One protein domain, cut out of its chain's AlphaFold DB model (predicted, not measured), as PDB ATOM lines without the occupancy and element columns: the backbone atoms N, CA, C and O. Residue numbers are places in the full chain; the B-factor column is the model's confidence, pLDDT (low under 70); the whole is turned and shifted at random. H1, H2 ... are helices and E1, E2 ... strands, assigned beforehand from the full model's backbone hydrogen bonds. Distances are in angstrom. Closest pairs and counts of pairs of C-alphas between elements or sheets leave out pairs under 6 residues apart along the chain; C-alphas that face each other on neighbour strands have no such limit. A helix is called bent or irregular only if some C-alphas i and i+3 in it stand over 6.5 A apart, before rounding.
ATOM      1  N   TRP A 123     -22.637 -19.360  -2.200       93.00
ATOM      2  CA  TRP A 123     -22.440 -20.340  -1.135       93.00
ATOM      3  C   TRP A 123     -21.995 -19.663   0.169       93.00
ATOM      4  O   TRP A 123     -20.950 -19.010   0.199       93.00
ATOM      5  N   SER A 124     -22.753 -19.868   1.247       91.25
ATOM      6  CA  SER A 124     -22.390 -19.460   2.604       91.25
ATOM      7  C   SER A 124     -21.615 -20.577   3.298       91.25
ATOM      8  O   SER A 124     -22.153 -21.656   3.558       91.25
ATOM      9  N   GLU A 125     -20.338 -20.347   3.623       89.12
ATOM     10  CA  GLU A 125     -19.548 -21.346   4.354       89.12
ATOM     11  C   GLU A 125     -19.995 -21.529   5.807       89.12
ATOM     12  O   GLU A 125     -19.787 -22.616   6.344       89.12
ATOM     13  N   GLU A 126     -20.604 -20.517   6.422       89.81
ATOM     14  CA  GLU A 126     -21.119 -20.584   7.793       89.81
ATOM     15  C   GLU A 126     -22.371 -21.464   7.855       89.81
ATOM     16  O   GLU A 126     -22.428 -22.421   8.621       89.81
ATOM     17  N   ARG A 127     -23.344 -21.192   6.976       91.38
ATOM     18  CA  ARG A 127     -24.637 -21.894   6.960       91.38
ATOM     19  C   ARG A 127     -24.649 -23.171   6.123       91.38
ATOM     20  O   ARG A 127     -25.622 -23.914   6.168       91.38
ATOM     21  N   LYS A 128     -23.598 -23.419   5.332       91.75
ATOM     22  CA  LYS A 128     -23.500 -24.543   4.382       91.75
ATOM     23  C   LYS A 128     -24.696 -24.623   3.418       91.75
ATOM     24  O   LYS A 128     -25.161 -25.713   3.083       91.75
ATOM     25  N   MET A 129     -25.174 -23.470   2.954       94.12
ATOM     26  CA  MET A 129     -26.305 -23.351   2.027       94.12
ATOM     27  C   MET A 129     -26.069 -22.241   1.000       94.12
ATOM     28  O   MET A 129     -25.177 -21.405   1.168       94.12
ATOM     29  N   PHE A 130     -26.867 -22.239  -0.068       94.38
ATOM     30  CA  PHE A 130     -26.898 -21.142  -1.030       94.38
ATOM     31  C   PHE A 130     -27.831 -20.034  -0.540       94.38
ATOM     32  O   PHE A 130     -28.948 -20.312  -0.112       94.38
ATOM     33  N   GLU A 131     -27.370 -18.790  -0.613       92.88
ATOM     34  CA  GLU A 131     -28.124 -17.602  -0.225       92.88
ATOM     35  C   GLU A 131     -28.060 -16.530  -1.315       92.88
ATOM     36  O   GLU A 131     -27.107 -16.464  -2.102       92.88
ATOM     37  N   GLU A 132     -29.085 -15.683  -1.364       90.75
ATOM     38  CA  GLU A 132     -29.073 -14.509  -2.227       90.75
ATOM     39  C   GLU A 132     -28.125 -13.452  -1.640       90.75
ATOM     40  O   GLU A 132     -28.240 -13.090  -0.462       90.75
ATOM     41  N   PRO A 133     -27.161 -12.942  -2.425       86.19
ATOM     42  CA  PRO A 133     -26.224 -11.958  -1.921       86.19
ATOM     43  C   PRO A 133     -26.943 -10.638  -1.607       86.19
ATOM     44  O   PRO A 133     -27.645 -10.062  -2.439       86.19
ATOM     45  N   THR A 134     -26.724 -10.131  -0.398       83.12
ATOM     46  CA  THR A 134     -27.332  -8.903   0.131       83.12
ATOM     47  C   THR A 134     -26.372  -7.707   0.024       83.12
ATOM     48  O   THR A 134     -25.154  -7.874   0.079       83.12
ATOM     49  N   GLY A 135     -26.916  -6.491  -0.123       78.50
ATOM     50  CA  GLY A 135     -26.165  -5.222  -0.146       78.50
ATOM     51  C   GLY A 135     -26.000  -4.578  -1.533       78.50
ATOM     52  O   GLY A 135     -26.218  -5.212  -2.557       78.50
ATOM     53  N   GLU A 136     -25.588  -3.306  -1.587       67.50
ATOM     54  CA  GLU A 136     -25.523  -2.519  -2.839       67.50
ATOM     55  C   GLU A 136     -24.576  -3.105  -3.905       67.50
ATOM     56  O   GLU A 136     -24.810  -2.954  -5.102       67.50
ATOM     57  N   GLY A 137     -23.538  -3.839  -3.492       69.00
ATOM     58  CA  GLY A 137     -22.603  -4.524  -4.395       69.00
ATOM     59  C   GLY A 137     -23.077  -5.893  -4.907       69.00
ATOM     60  O   GLY A 137     -22.328  -6.576  -5.614       69.00
ATOM     61  N   SER A 138     -24.279  -6.346  -4.531       74.00
ATOM     62  CA  SER A 138     -24.792  -7.662  -4.926       74.00
ATOM     63  C   SER A 138     -25.508  -7.668  -6.276       74.00
ATOM     64  O   SER A 138     -25.623  -8.727  -6.903       74.00
ATOM     65  N   LYS A 139     -25.927  -6.502  -6.777       83.25
ATOM     66  CA  LYS A 139     -26.577  -6.396  -8.082       83.25
ATOM     67  C   LYS A 139     -25.544  -6.572  -9.207       83.25
ATOM     68  O   LYS A 139     -24.545  -5.850  -9.231       83.25
ATOM     69  N   PRO A 140     -25.738  -7.522 -10.138       84.38
ATOM     70  CA  PRO A 140     -24.845  -7.670 -11.278       84.38
ATOM     71  C   PRO A 140     -24.942  -6.449 -12.204       84.38
ATOM     72  O   PRO A 140     -26.002  -5.847 -12.365       84.38
ATOM     73  N   SER A 141     -23.816  -6.098 -12.820       86.19
ATOM     74  CA  SER A 141     -23.687  -5.028 -13.810       86.19
ATOM     75  C   SER A 141     -22.904  -5.566 -15.002       86.19
ATOM     76  O   SER A 141     -21.976  -6.355 -14.814       86.19
ATOM     77  N   LEU A 142     -23.249  -5.115 -16.213       88.62
ATOM     78  CA  LEU A 142     -22.502  -5.449 -17.431       88.62
ATOM     79  C   LEU A 142     -21.052  -4.947 -17.343       88.62
ATOM     80  O   LEU A 142     -20.118  -5.629 -17.759       88.62
ATOM     81  N   LEU A 143     -20.866  -3.774 -16.730       89.38
ATOM     82  CA  LEU A 143     -19.562  -3.234 -16.362       89.38
ATOM     83  C   LEU A 143     -19.303  -3.563 -14.891       89.38
ATOM     84  O   LEU A 143     -19.697  -2.820 -13.988       89.38
ATOM     85  N   GLY A 144     -18.711  -4.733 -14.659       84.06
ATOM     86  CA  GLY A 144     -18.399  -5.222 -13.319       84.06
ATOM     87  C   GLY A 144     -17.354  -4.361 -12.606       84.06
ATOM     88  O   GLY A 144     -16.467  -3.776 -13.225       84.06
ATOM     89  N   GLN A 145     -17.429  -4.316 -11.278       87.94
ATOM     90  CA  GLN A 145     -16.399  -3.688 -10.455       87.94
ATOM     91  C   GLN A 145     -15.220  -4.657 -10.248       87.94
ATOM     92  O   GLN A 145     -15.397  -5.874 -10.348       87.94
ATOM     93  N   PRO A 146     -14.016  -4.179  -9.881       89.00
ATOM     94  CA  PRO A 146     -12.885  -5.062  -9.566       89.00
ATOM     95  C   PRO A 146     -13.227  -6.145  -8.526       89.00
ATOM     96  O   PRO A 146     -12.825  -7.303  -8.660       89.00
ATOM     97  N   ILE A 147     -14.055  -5.798  -7.533       87.75
ATOM     98  CA  ILE A 147     -14.538  -6.726  -6.501       87.75
ATOM     99  C   ILE A 147     -15.410  -7.859  -7.066       87.75
ATOM    100  O   ILE A 147     -15.437  -8.958  -6.503       87.75
ATOM    101  N   SER A 148     -16.086  -7.635  -8.198       87.75
ATOM    102  CA  SER A 148     -16.920  -8.636  -8.868       87.75
ATOM    103  C   SER A 148     -16.072  -9.805  -9.372       87.75
ATOM    104  O   SER A 148     -16.458 -10.957  -9.189       87.75
ATOM    105  N   LYS A 149     -14.875  -9.532  -9.916       89.81
ATOM    106  CA  LYS A 149     -13.946 -10.573 -10.393       89.81
ATOM    107  C   LYS A 149     -13.410 -11.431  -9.246       89.81
ATOM    108  O   LYS A 149     -13.354 -12.653  -9.361       89.81
ATOM    109  N   ILE A 150     -13.049 -10.797  -8.131       91.44
ATOM    110  CA  ILE A 150     -12.569 -11.495  -6.930       91.44
ATOM    111  C   ILE A 150     -13.689 -12.361  -6.344       91.44
ATOM    112  O   ILE A 150     -13.472 -13.530  -6.031       91.44
ATOM    113  N   SER A 151     -14.897 -11.802  -6.237       88.75
ATOM    114  CA  SER A 151     -16.068 -12.520  -5.730       88.75
ATOM    115  C   SER A 151     -16.407 -13.725  -6.601       88.75
ATOM    116  O   SER A 151     -16.596 -14.803  -6.061       88.75
ATOM    117  N   TYR A 152     -16.376 -13.580  -7.927       89.81
ATOM    118  CA  TYR A 152     -16.586 -14.682  -8.869       89.81
ATOM    119  C   TYR A 152     -15.615 -15.853  -8.642       89.81
ATOM    120  O   TYR A 152     -16.039 -17.006  -8.572       89.81
ATOM    121  N   LEU A 153     -14.315 -15.573  -8.488       94.25
ATOM    122  CA  LEU A 153     -13.317 -16.619  -8.233       94.25
ATOM    123  C   LEU A 153     -13.529 -17.294  -6.875       94.25
ATOM    124  O   LEU A 153     -13.418 -18.516  -6.770       94.25
ATOM    125  N   ARG A 154     -13.867 -16.508  -5.848       91.94
ATOM    126  CA  ARG A 154     -14.167 -17.015  -4.507       91.94
ATOM    127  C   ARG A 154     -15.408 -17.909  -4.511       91.94
ATOM    128  O   ARG A 154     -15.368 -19.000  -3.953       91.94
ATOM    129  N   ASP A 155     -16.473 -17.481  -5.180       92.19
ATOM    130  CA  ASP A 155     -17.725 -18.231  -5.281       92.19
ATOM    131  C   ASP A 155     -17.470 -19.580  -5.974       92.19
ATOM    132  O   ASP A 155     -17.828 -20.624  -5.432       92.19
ATOM    133  N   ARG A 156     -16.724 -19.587  -7.091       95.00
ATOM    134  CA  ARG A 156     -16.306 -20.828  -7.770       95.00
ATOM    135  C   ARG A 156     -15.496 -21.753  -6.874       95.00
ATOM    136  O   ARG A 156     -15.757 -22.955  -6.858       95.00
ATOM    137  N   TYR A 157     -14.522 -21.208  -6.146       94.38
ATOM    138  CA  TYR A 157     -13.717 -21.986  -5.210       94.38
ATOM    139  C   TYR A 157     -14.602 -22.657  -4.160       94.38
ATOM    140  O   TYR A 157     -14.515 -23.869  -3.991       94.38
ATOM    141  N   HIS A 158     -15.498 -21.914  -3.505       93.50
ATOM    142  CA  HIS A 158     -16.366 -22.483  -2.476       93.50
ATOM    143  C   HIS A 158     -17.362 -23.504  -3.035       93.50
ATOM    144  O   HIS A 158     -17.581 -24.531  -2.395       93.50
ATOM    145  N   THR A 159     -17.917 -23.277  -4.232       94.12
ATOM    146  CA  THR A 159     -18.799 -24.245  -4.902       94.12
ATOM    147  C   THR A 159     -18.073 -25.551  -5.211       94.12
ATOM    148  O   THR A 159     -18.593 -26.617  -4.903       94.12
ATOM    149  N   ILE A 160     -16.863 -25.498  -5.768       94.25
ATOM    150  CA  ILE A 160     -16.070 -26.707  -6.042       94.25
ATOM    151  C   ILE A 160     -15.666 -27.382  -4.729       94.25
ATOM    152  O   ILE A 160     -15.818 -28.591  -4.569       94.25
ATOM    153  N   ARG A 161     -15.209 -26.590  -3.756       91.50
ATOM    154  CA  ARG A 161     -14.783 -27.061  -2.441       91.50
ATOM    155  C   ARG A 161     -15.889 -27.847  -1.740       91.50
ATOM    156  O   ARG A 161     -15.617 -28.931  -1.237       91.50
ATOM    157  N   GLN A 162     -17.125 -27.343  -1.715       91.38
ATOM    158  CA  GLN A 162     -18.227 -28.064  -1.067       91.38
ATOM    159  C   GLN A 162     -18.562 -29.389  -1.764       91.38
ATOM    160  O   GLN A 162     -18.934 -30.333  -1.073       91.38
ATOM    161  N   VAL A 163     -18.402 -29.479  -3.094       92.19
ATOM    162  CA  VAL A 163     -18.643 -30.730  -3.834       92.19
ATOM    163  C   VAL A 163     -17.588 -31.764  -3.456       92.19
ATOM    164  O   VAL A 163     -17.928 -32.905  -3.172       92.19
ATOM    165  N   ILE A 164     -16.321 -31.347  -3.378       90.31
ATOM    166  CA  ILE A 164     -15.215 -32.225  -2.983       90.31
ATOM    167  C   ILE A 164     -15.417 -32.749  -1.556       90.31
ATOM    168  O   ILE A 164     -15.325 -33.947  -1.341       90.31
ATOM    169  N   PHE A 165     -15.753 -31.896  -0.583       86.62
ATOM    170  CA  PHE A 165     -15.918 -32.330   0.816       86.62
ATOM    171  C   PHE A 165     -17.170 -33.176   1.092       86.62
ATOM    172  O   PHE A 165     -17.305 -33.703   2.193       86.62
ATOM    173  N   ARG A 166     -18.092 -33.291   0.129       86.88
ATOM    174  CA  ARG A 166     -19.228 -34.226   0.199       86.88
ATOM    175  C   ARG A 166     -18.865 -35.632  -0.266       86.88
ATOM    176  O   ARG A 166     -19.642 -36.550  -0.044       86.88
ATOM    177  N   ASN A 167     -17.721 -35.789  -0.923       87.38
ATOM    178  CA  ASN A 167     -17.199 -37.094  -1.281       87.38
ATOM    179  C   ASN A 167     -16.511 -37.718  -0.055       87.38
ATOM    180  O   ASN A 167     -15.704 -37.068   0.614       87.38
ATOM    181  N   GLU A 168     -16.847 -38.977   0.220       82.69
ATOM    182  CA  GLU A 168     -16.433 -39.710   1.418       82.69
ATOM    183  C   GLU A 168     -14.910 -39.818   1.543       82.69
ATOM    184  O   GLU A 168     -14.378 -39.613   2.634       82.69
ATOM    185  N   HIS A 169     -14.195 -39.974   0.423       83.44
ATOM    186  CA  HIS A 169     -12.731 -40.019   0.396       83.44
ATOM    187  C   HIS A 169     -12.083 -38.722   0.892       83.44
ATOM    188  O   HIS A 169     -10.935 -38.738   1.315       83.44
ATOM    189  N   PHE A 170     -12.786 -37.587   0.846       81.56
ATOM    190  CA  PHE A 170     -12.276 -36.289   1.304       81.56
ATOM    191  C   PHE A 170     -12.938 -35.810   2.603       81.56
ATOM    192  O   PHE A 170     -12.639 -34.712   3.083       81.56
ATOM    193  N   SER A 171     -13.833 -36.615   3.181       71.88
ATOM    194  CA  SER A 171     -14.500 -36.326   4.447       71.88
ATOM    195  C   SER A 171     -13.809 -37.078   5.587       71.88
ATOM    196  O   SER A 171     -13.540 -38.270   5.455       71.88
ATOM    197  N   PRO A 172     -13.467 -36.416   6.705       68.12
ATOM    198  CA  PRO A 172     -12.910 -37.129   7.839       68.12
ATOM    199  C   PRO A 172     -13.970 -38.085   8.410       68.12
ATOM    200  O   PRO A 172     -15.143 -37.709   8.490       68.12
ATOM    201  N   PRO A 173     -13.578 -39.295   8.836       66.31
ATOM    202  CA  PRO A 173     -14.515 -40.260   9.393       66.31
ATOM    203  C   PRO A 173     -15.278 -39.703  10.587       66.31
ATOM    204  O   PRO A 173     -14.700 -39.065  11.470       66.31
ATOM    205  N   ALA A 174     -16.575 -40.005  10.633       66.12
ATOM    206  CA  ALA A 174     -17.489 -39.515  11.663       66.12
ATOM    207  C   ALA A 174     -17.092 -39.937  13.091       66.12
ATOM    208  O   ALA A 174     -17.483 -39.285  14.057       66.12
ATOM    209  N   VAL A 175     -16.306 -41.010  13.236       69.75
ATOM    210  CA  VAL A 175     -15.843 -41.519  14.528       69.75
ATOM    211  C   VAL A 175     -14.320 -41.626  14.528       69.75
ATOM    212  O   VAL A 175     -13.718 -42.337  13.718       69.75
ATOM    213  N   ALA A 176     -13.688 -40.935  15.479       58.00
ATOM    214  CA  ALA A 176     -12.253 -41.024  15.703       58.00
ATOM    215  C   ALA A 176     -11.871 -42.467  16.076       58.00
ATOM    216  O   ALA A 176     -12.297 -42.984  17.106       58.00
ATOM    217  N   GLY A 177     -11.073 -43.117  15.225       60.94
ATOM    218  CA  GLY A 177     -10.600 -44.487  15.444       60.94
ATOM    219  C   GLY A 177     -11.514 -45.602  14.925       60.94
ATOM    220  O   GLY A 177     -11.131 -46.757  15.060       60.94
ATOM    221  N   ALA A 178     -12.663 -45.285  14.315       56.41
ATOM    222  CA  ALA A 178     -13.541 -46.307  13.732       56.41
ATOM    223  C   ALA A 178     -13.067 -46.830  12.375       56.41
ATOM    224  O   ALA A 178     -13.454 -47.931  12.002       56.41
ATOM    225  N   LEU A 179     -12.228 -46.065  11.664       56.25
ATOM    226  CA  LEU A 179     -11.681 -46.534  10.399       56.25
ATOM    227  C   LEU A 179     -10.616 -47.601  10.633       56.25
ATOM    228  O   LEU A 179      -9.606 -47.329  11.301       56.25
ATOM    229  N   GLY A 180     -10.834 -48.780  10.049       61.31
ATOM    230  CA  GLY A 180      -9.796 -49.800   9.907       61.31
ATOM    231  C   GLY A 180      -8.612 -49.272   9.085       61.31
ATOM    232  O   GLY A 180      -8.714 -48.235   8.430       61.31
ATOM    233  N   GLU A 181      -7.471 -49.968   9.103       61.19
ATOM    234  CA  GLU A 181      -6.287 -49.570   8.313       61.19
ATOM    235  C   GLU A 181      -6.625 -49.351   6.827       61.19
ATOM    236  O   GLU A 181      -6.180 -48.365   6.248       61.19
ATOM    237  N   ALA A 182      -7.513 -50.177   6.261       60.03
ATOM    238  CA  ALA A 182      -7.973 -50.071   4.876       60.03
ATOM    239  C   ALA A 182      -8.715 -48.755   4.558       60.03
ATOM    240  O   ALA A 182      -8.468 -48.140   3.527       60.03
ATOM    241  N   GLU A 183      -9.581 -48.270   5.449       60.06
ATOM    242  CA  GLU A 183     -10.331 -47.027   5.205       60.06
ATOM    243  C   GLU A 183      -9.469 -45.771   5.451       60.06
ATOM    244  O   GLU A 183      -9.751 -44.693   4.930       60.06
ATOM    245  N   ARG A 184      -8.382 -45.892   6.227       61.19
ATOM    246  CA  ARG A 184      -7.385 -44.816   6.377       61.19
ATOM    247  C   ARG A 184      -6.535 -44.635   5.124       61.19
ATOM    248  O   ARG A 184      -6.129 -43.507   4.859       61.19
ATOM    249  N   GLU A 185      -6.261 -45.711   4.389       65.75
ATOM    250  CA  GLU A 185      -5.551 -45.654   3.104       65.75
ATOM    251  C   GLU A 185      -6.401 -45.006   2.003       65.75
ATOM    252  O   GLU A 185      -5.866 -44.380   1.091       65.75
ATOM    253  N   GLU A 186      -7.726 -45.100   2.116       68.12
ATOM    254  CA  GLU A 186      -8.676 -44.543   1.151       68.12
ATOM    255  C   GLU A 186      -8.991 -43.049   1.389       68.12
ATOM    256  O   GLU A 186      -9.449 -42.339   0.489       68.12
ATOM    257  N   TYR A 187      -8.711 -42.541   2.595       77.56
ATOM    258  CA  TYR A 187      -8.935 -41.145   2.965       77.56
ATOM    259  C   TYR A 187      -7.842 -40.205   2.426       77.56
ATOM    260  O   TYR A 187      -6.665 -40.272   2.785       77.56
ATOM    261  N   MET A 188      -8.259 -39.222   1.633       80.81
ATOM    262  CA  MET A 188      -7.430 -38.165   1.068       80.81
ATOM    263  C   MET A 188      -7.648 -36.833   1.796       80.81
ATOM    264  O   MET A 188      -8.674 -36.163   1.667       80.81
ATOM    265  N   LYS A 189      -6.622 -36.376   2.522       81.00
ATOM    266  CA  LYS A 189      -6.665 -35.095   3.240       81.00
ATOM    267  C   LYS A 189      -6.386 -33.904   2.316       81.00
ATOM    268  O   LYS A 189      -5.256 -33.696   1.875       81.00
ATOM    269  N   VAL A 190      -7.376 -33.031   2.132       81.75
ATOM    270  CA  VAL A 190      -7.200 -31.744   1.434       81.75
ATOM    271  C   VAL A 190      -6.638 -30.691   2.396       81.75
ATOM    272  O   VAL A 190      -7.261 -30.382   3.411       81.75
ATOM    273  N   SER A 191      -5.479 -30.111   2.067       81.38
ATOM    274  CA  SER A 191      -4.825 -29.068   2.876       81.38
ATOM    275  C   SER A 191      -4.626 -27.776   2.068       81.38
ATOM    276  O   SER A 191      -4.227 -27.854   0.904       81.38
ATOM    277  N   PRO A 192      -4.900 -26.588   2.639       81.31
ATOM    278  CA  PRO A 192      -4.710 -25.313   1.946       81.31
ATOM    279  C   PRO A 192      -3.225 -25.041   1.667       81.31
ATOM    280  O   PRO A 192      -2.367 -25.412   2.454       81.31
ATOM    281  N   SER A 193      -2.897 -24.329   0.583       77.88
ATOM    282  CA  SER A 193      -1.499 -24.012   0.225       77.88
ATOM    283  C   SER A 193      -0.720 -23.321   1.357       77.88
ATOM    284  O   SER A 193       0.453 -23.615   1.566       77.88
ATOM    285  N   VAL A 194      -1.392 -22.477   2.145       77.50
ATOM    286  CA  VAL A 194      -0.801 -21.754   3.285       77.50
ATOM    287  C   VAL A 194      -0.268 -22.694   4.374       77.50
ATOM    288  O   VAL A 194       0.728 -22.379   5.022       77.50
ATOM    289  N   SER A 195      -0.871 -23.875   4.568       69.12
ATOM    290  CA  SER A 195      -0.346 -24.829   5.553       69.12
ATOM    291  C   SER A 195       0.999 -25.414   5.129       69.12
ATOM    292  O   SER A 195       1.782 -25.826   5.978       69.12
ATOM    293  N   TRP A 196       1.285 -25.438   3.827       65.06
ATOM    294  CA  TRP A 196       2.561 -25.916   3.305       65.06
ATOM    295  C   TRP A 196       3.656 -24.865   3.455       65.06
ATOM    296  O   TRP A 196       4.758 -25.208   3.870       65.06
ATOM    297  N   THR A 197       3.341 -23.588   3.213       65.81
ATOM    298  CA  THR A 197       4.306 -22.488   3.363       65.81
ATOM    299  C   THR A 197       4.712 -22.272   4.822       65.81
ATOM    300  O   THR A 197       5.884 -22.088   5.123       65.81
ATOM    301  N   GLN A 198       3.765 -22.390   5.759       56.44
ATOM    302  CA  GLN A 198       4.061 -22.252   7.189       56.44
ATOM    303  C   GLN A 198       4.861 -23.445   7.745       56.44
ATOM    304  O   GLN A 198       5.655 -23.287   8.668       56.44
ATOM    305  N   SER A 199       4.689 -24.635   7.156       55.31
ATOM    306  CA  SER A 199       5.486 -25.823   7.481       55.31
ATOM    307  C   SER A 199       6.915 -25.723   6.929       55.31
ATOM    308  O   SER A 199       7.861 -26.098   7.614       55.31
ATOM    309  N   SER A 200       7.107 -25.158   5.729       56.41
ATOM    310  CA  SER A 200       8.449 -24.921   5.177       56.41
ATOM    311  C   SER A 200       9.229 -23.838   5.925       56.41
ATOM    312  O   SER A 200      10.435 -23.988   6.104       56.41
ATOM    313  N   ASP A 201       8.558 -22.797   6.430       48.12
ATOM    314  CA  ASP A 201       9.207 -21.738   7.217       48.12
ATOM    315  C   ASP A 201       9.709 -22.250   8.582       48.12
ATOM    316  O   ASP A 201      10.741 -21.801   9.079       48.12
ATOM    317  N   LEU A 202       9.040 -23.253   9.167       45.66
ATOM    318  CA  LEU A 202       9.511 -23.929  10.384       45.66
ATOM    319  C   LEU A 202      10.755 -24.799  10.142       45.66
ATOM    320  O   LEU A 202      11.557 -24.976  11.056       45.66
ATOM    321  N   VAL A 203      10.945 -25.315   8.924       46.09
ATOM    322  CA  VAL A 203      12.150 -26.076   8.547       46.09
ATOM    323  C   VAL A 203      13.310 -25.137   8.192       46.09
ATOM    324  O   VAL A 203      14.463 -25.456   8.469       46.09
ATOM    325  N   ALA A 204      13.022 -23.950   7.651       44.78
ATOM    326  CA  ALA A 204      14.034 -22.960   7.276       44.78
ATOM    327  C   ALA A 204      14.713 -22.254   8.470       44.78
ATOM    328  O   ALA A 204      15.745 -21.617   8.285       44.78
ATOM    329  N   HIS A 205      14.177 -22.382   9.689       38.03
ATOM    330  CA  HIS A 205      14.769 -21.826  10.915       38.03
ATOM    331  C   HIS A 205      15.618 -22.826  11.730       38.03
ATOM    332  O   HIS A 205      16.025 -22.506  12.847       38.03
TER     333      HIS A 205
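This is residues 123 to 205 of the 207 residues of the protein "DNA-directed DNA polymerase epsilon, subunit B" of Puccinia graminis f. sp. tritici (UniProt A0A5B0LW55). What would one see first? The chain is open and spread out, with no packed core: one long helix, H1, has the stretch with the short strand E1 running beside it, and past its far end a loop leads to the small helix H2, after which the chain folds back and helix H3 sticks out, within residues 191 to 205, which stand free. What is it made of? The printed part has 83 residues, with one named strand and three named helices in the order E1, H1, H2, H3; the class is mostly helix, and under half of the residues, 41, are in named elements. How large is its outline? The whole is extended and flat, with a radius of gyration of the C-alphas of 18.4 A and spans of 53 by 37 by 18 A.

What comes first? The strand E1 is residues 129 to 131, and its C-alpha 129 stands at (-26.305, -23.351, 2.027). Where is the longest helix? H1 is residues 146 to 165, 29.3 A from first to last C-alpha, with C-alpha 146 at (-12.885, -5.062, -9.566). What follows it? H2 is residues 181 to 186, and H3 is residues 193 to 204, 17.1 A from first to last C-alpha. C-alpha 204 is at (14.034, -22.960, 7.276).

Does E1 have a partner? E1 pairs with no named strand, but residues 123 to 124 form a short antiparallel pairing with residues 129 to 130 of E1. Do the named elements touch? E1 and H1, E1 and H2, E1 and H3, H1 and H2, H1 and H3, and H2 and H3 are apart, with no C-alpha of the one within 8 A of the other. How are the helix backbones formed? In H2 and H3 every O i to N i+4 pair is within hydrogen-bond range, and in H1 15 of 16 are; no helix is bent.

How far does it reach? The two C-alphas farthest apart, those of Leu 143 and Gly 180, are 54.3 A apart. Without the residues that stand free, the body has 68 residues and spans 54 by 19 by 12 A. Is there a cut, and which links are long? The printed part has no cut; the links from E1 to H1, 14 residues, and from H1 to H2, 15 residues, are long, while that from H2 to H3, 6 residues, is short. Where is confidence low? The mean pLDDT of the printed part is 78.0, and 28 residues are under 70: residues 136 to 137, 172 to 186 and 195 to 205.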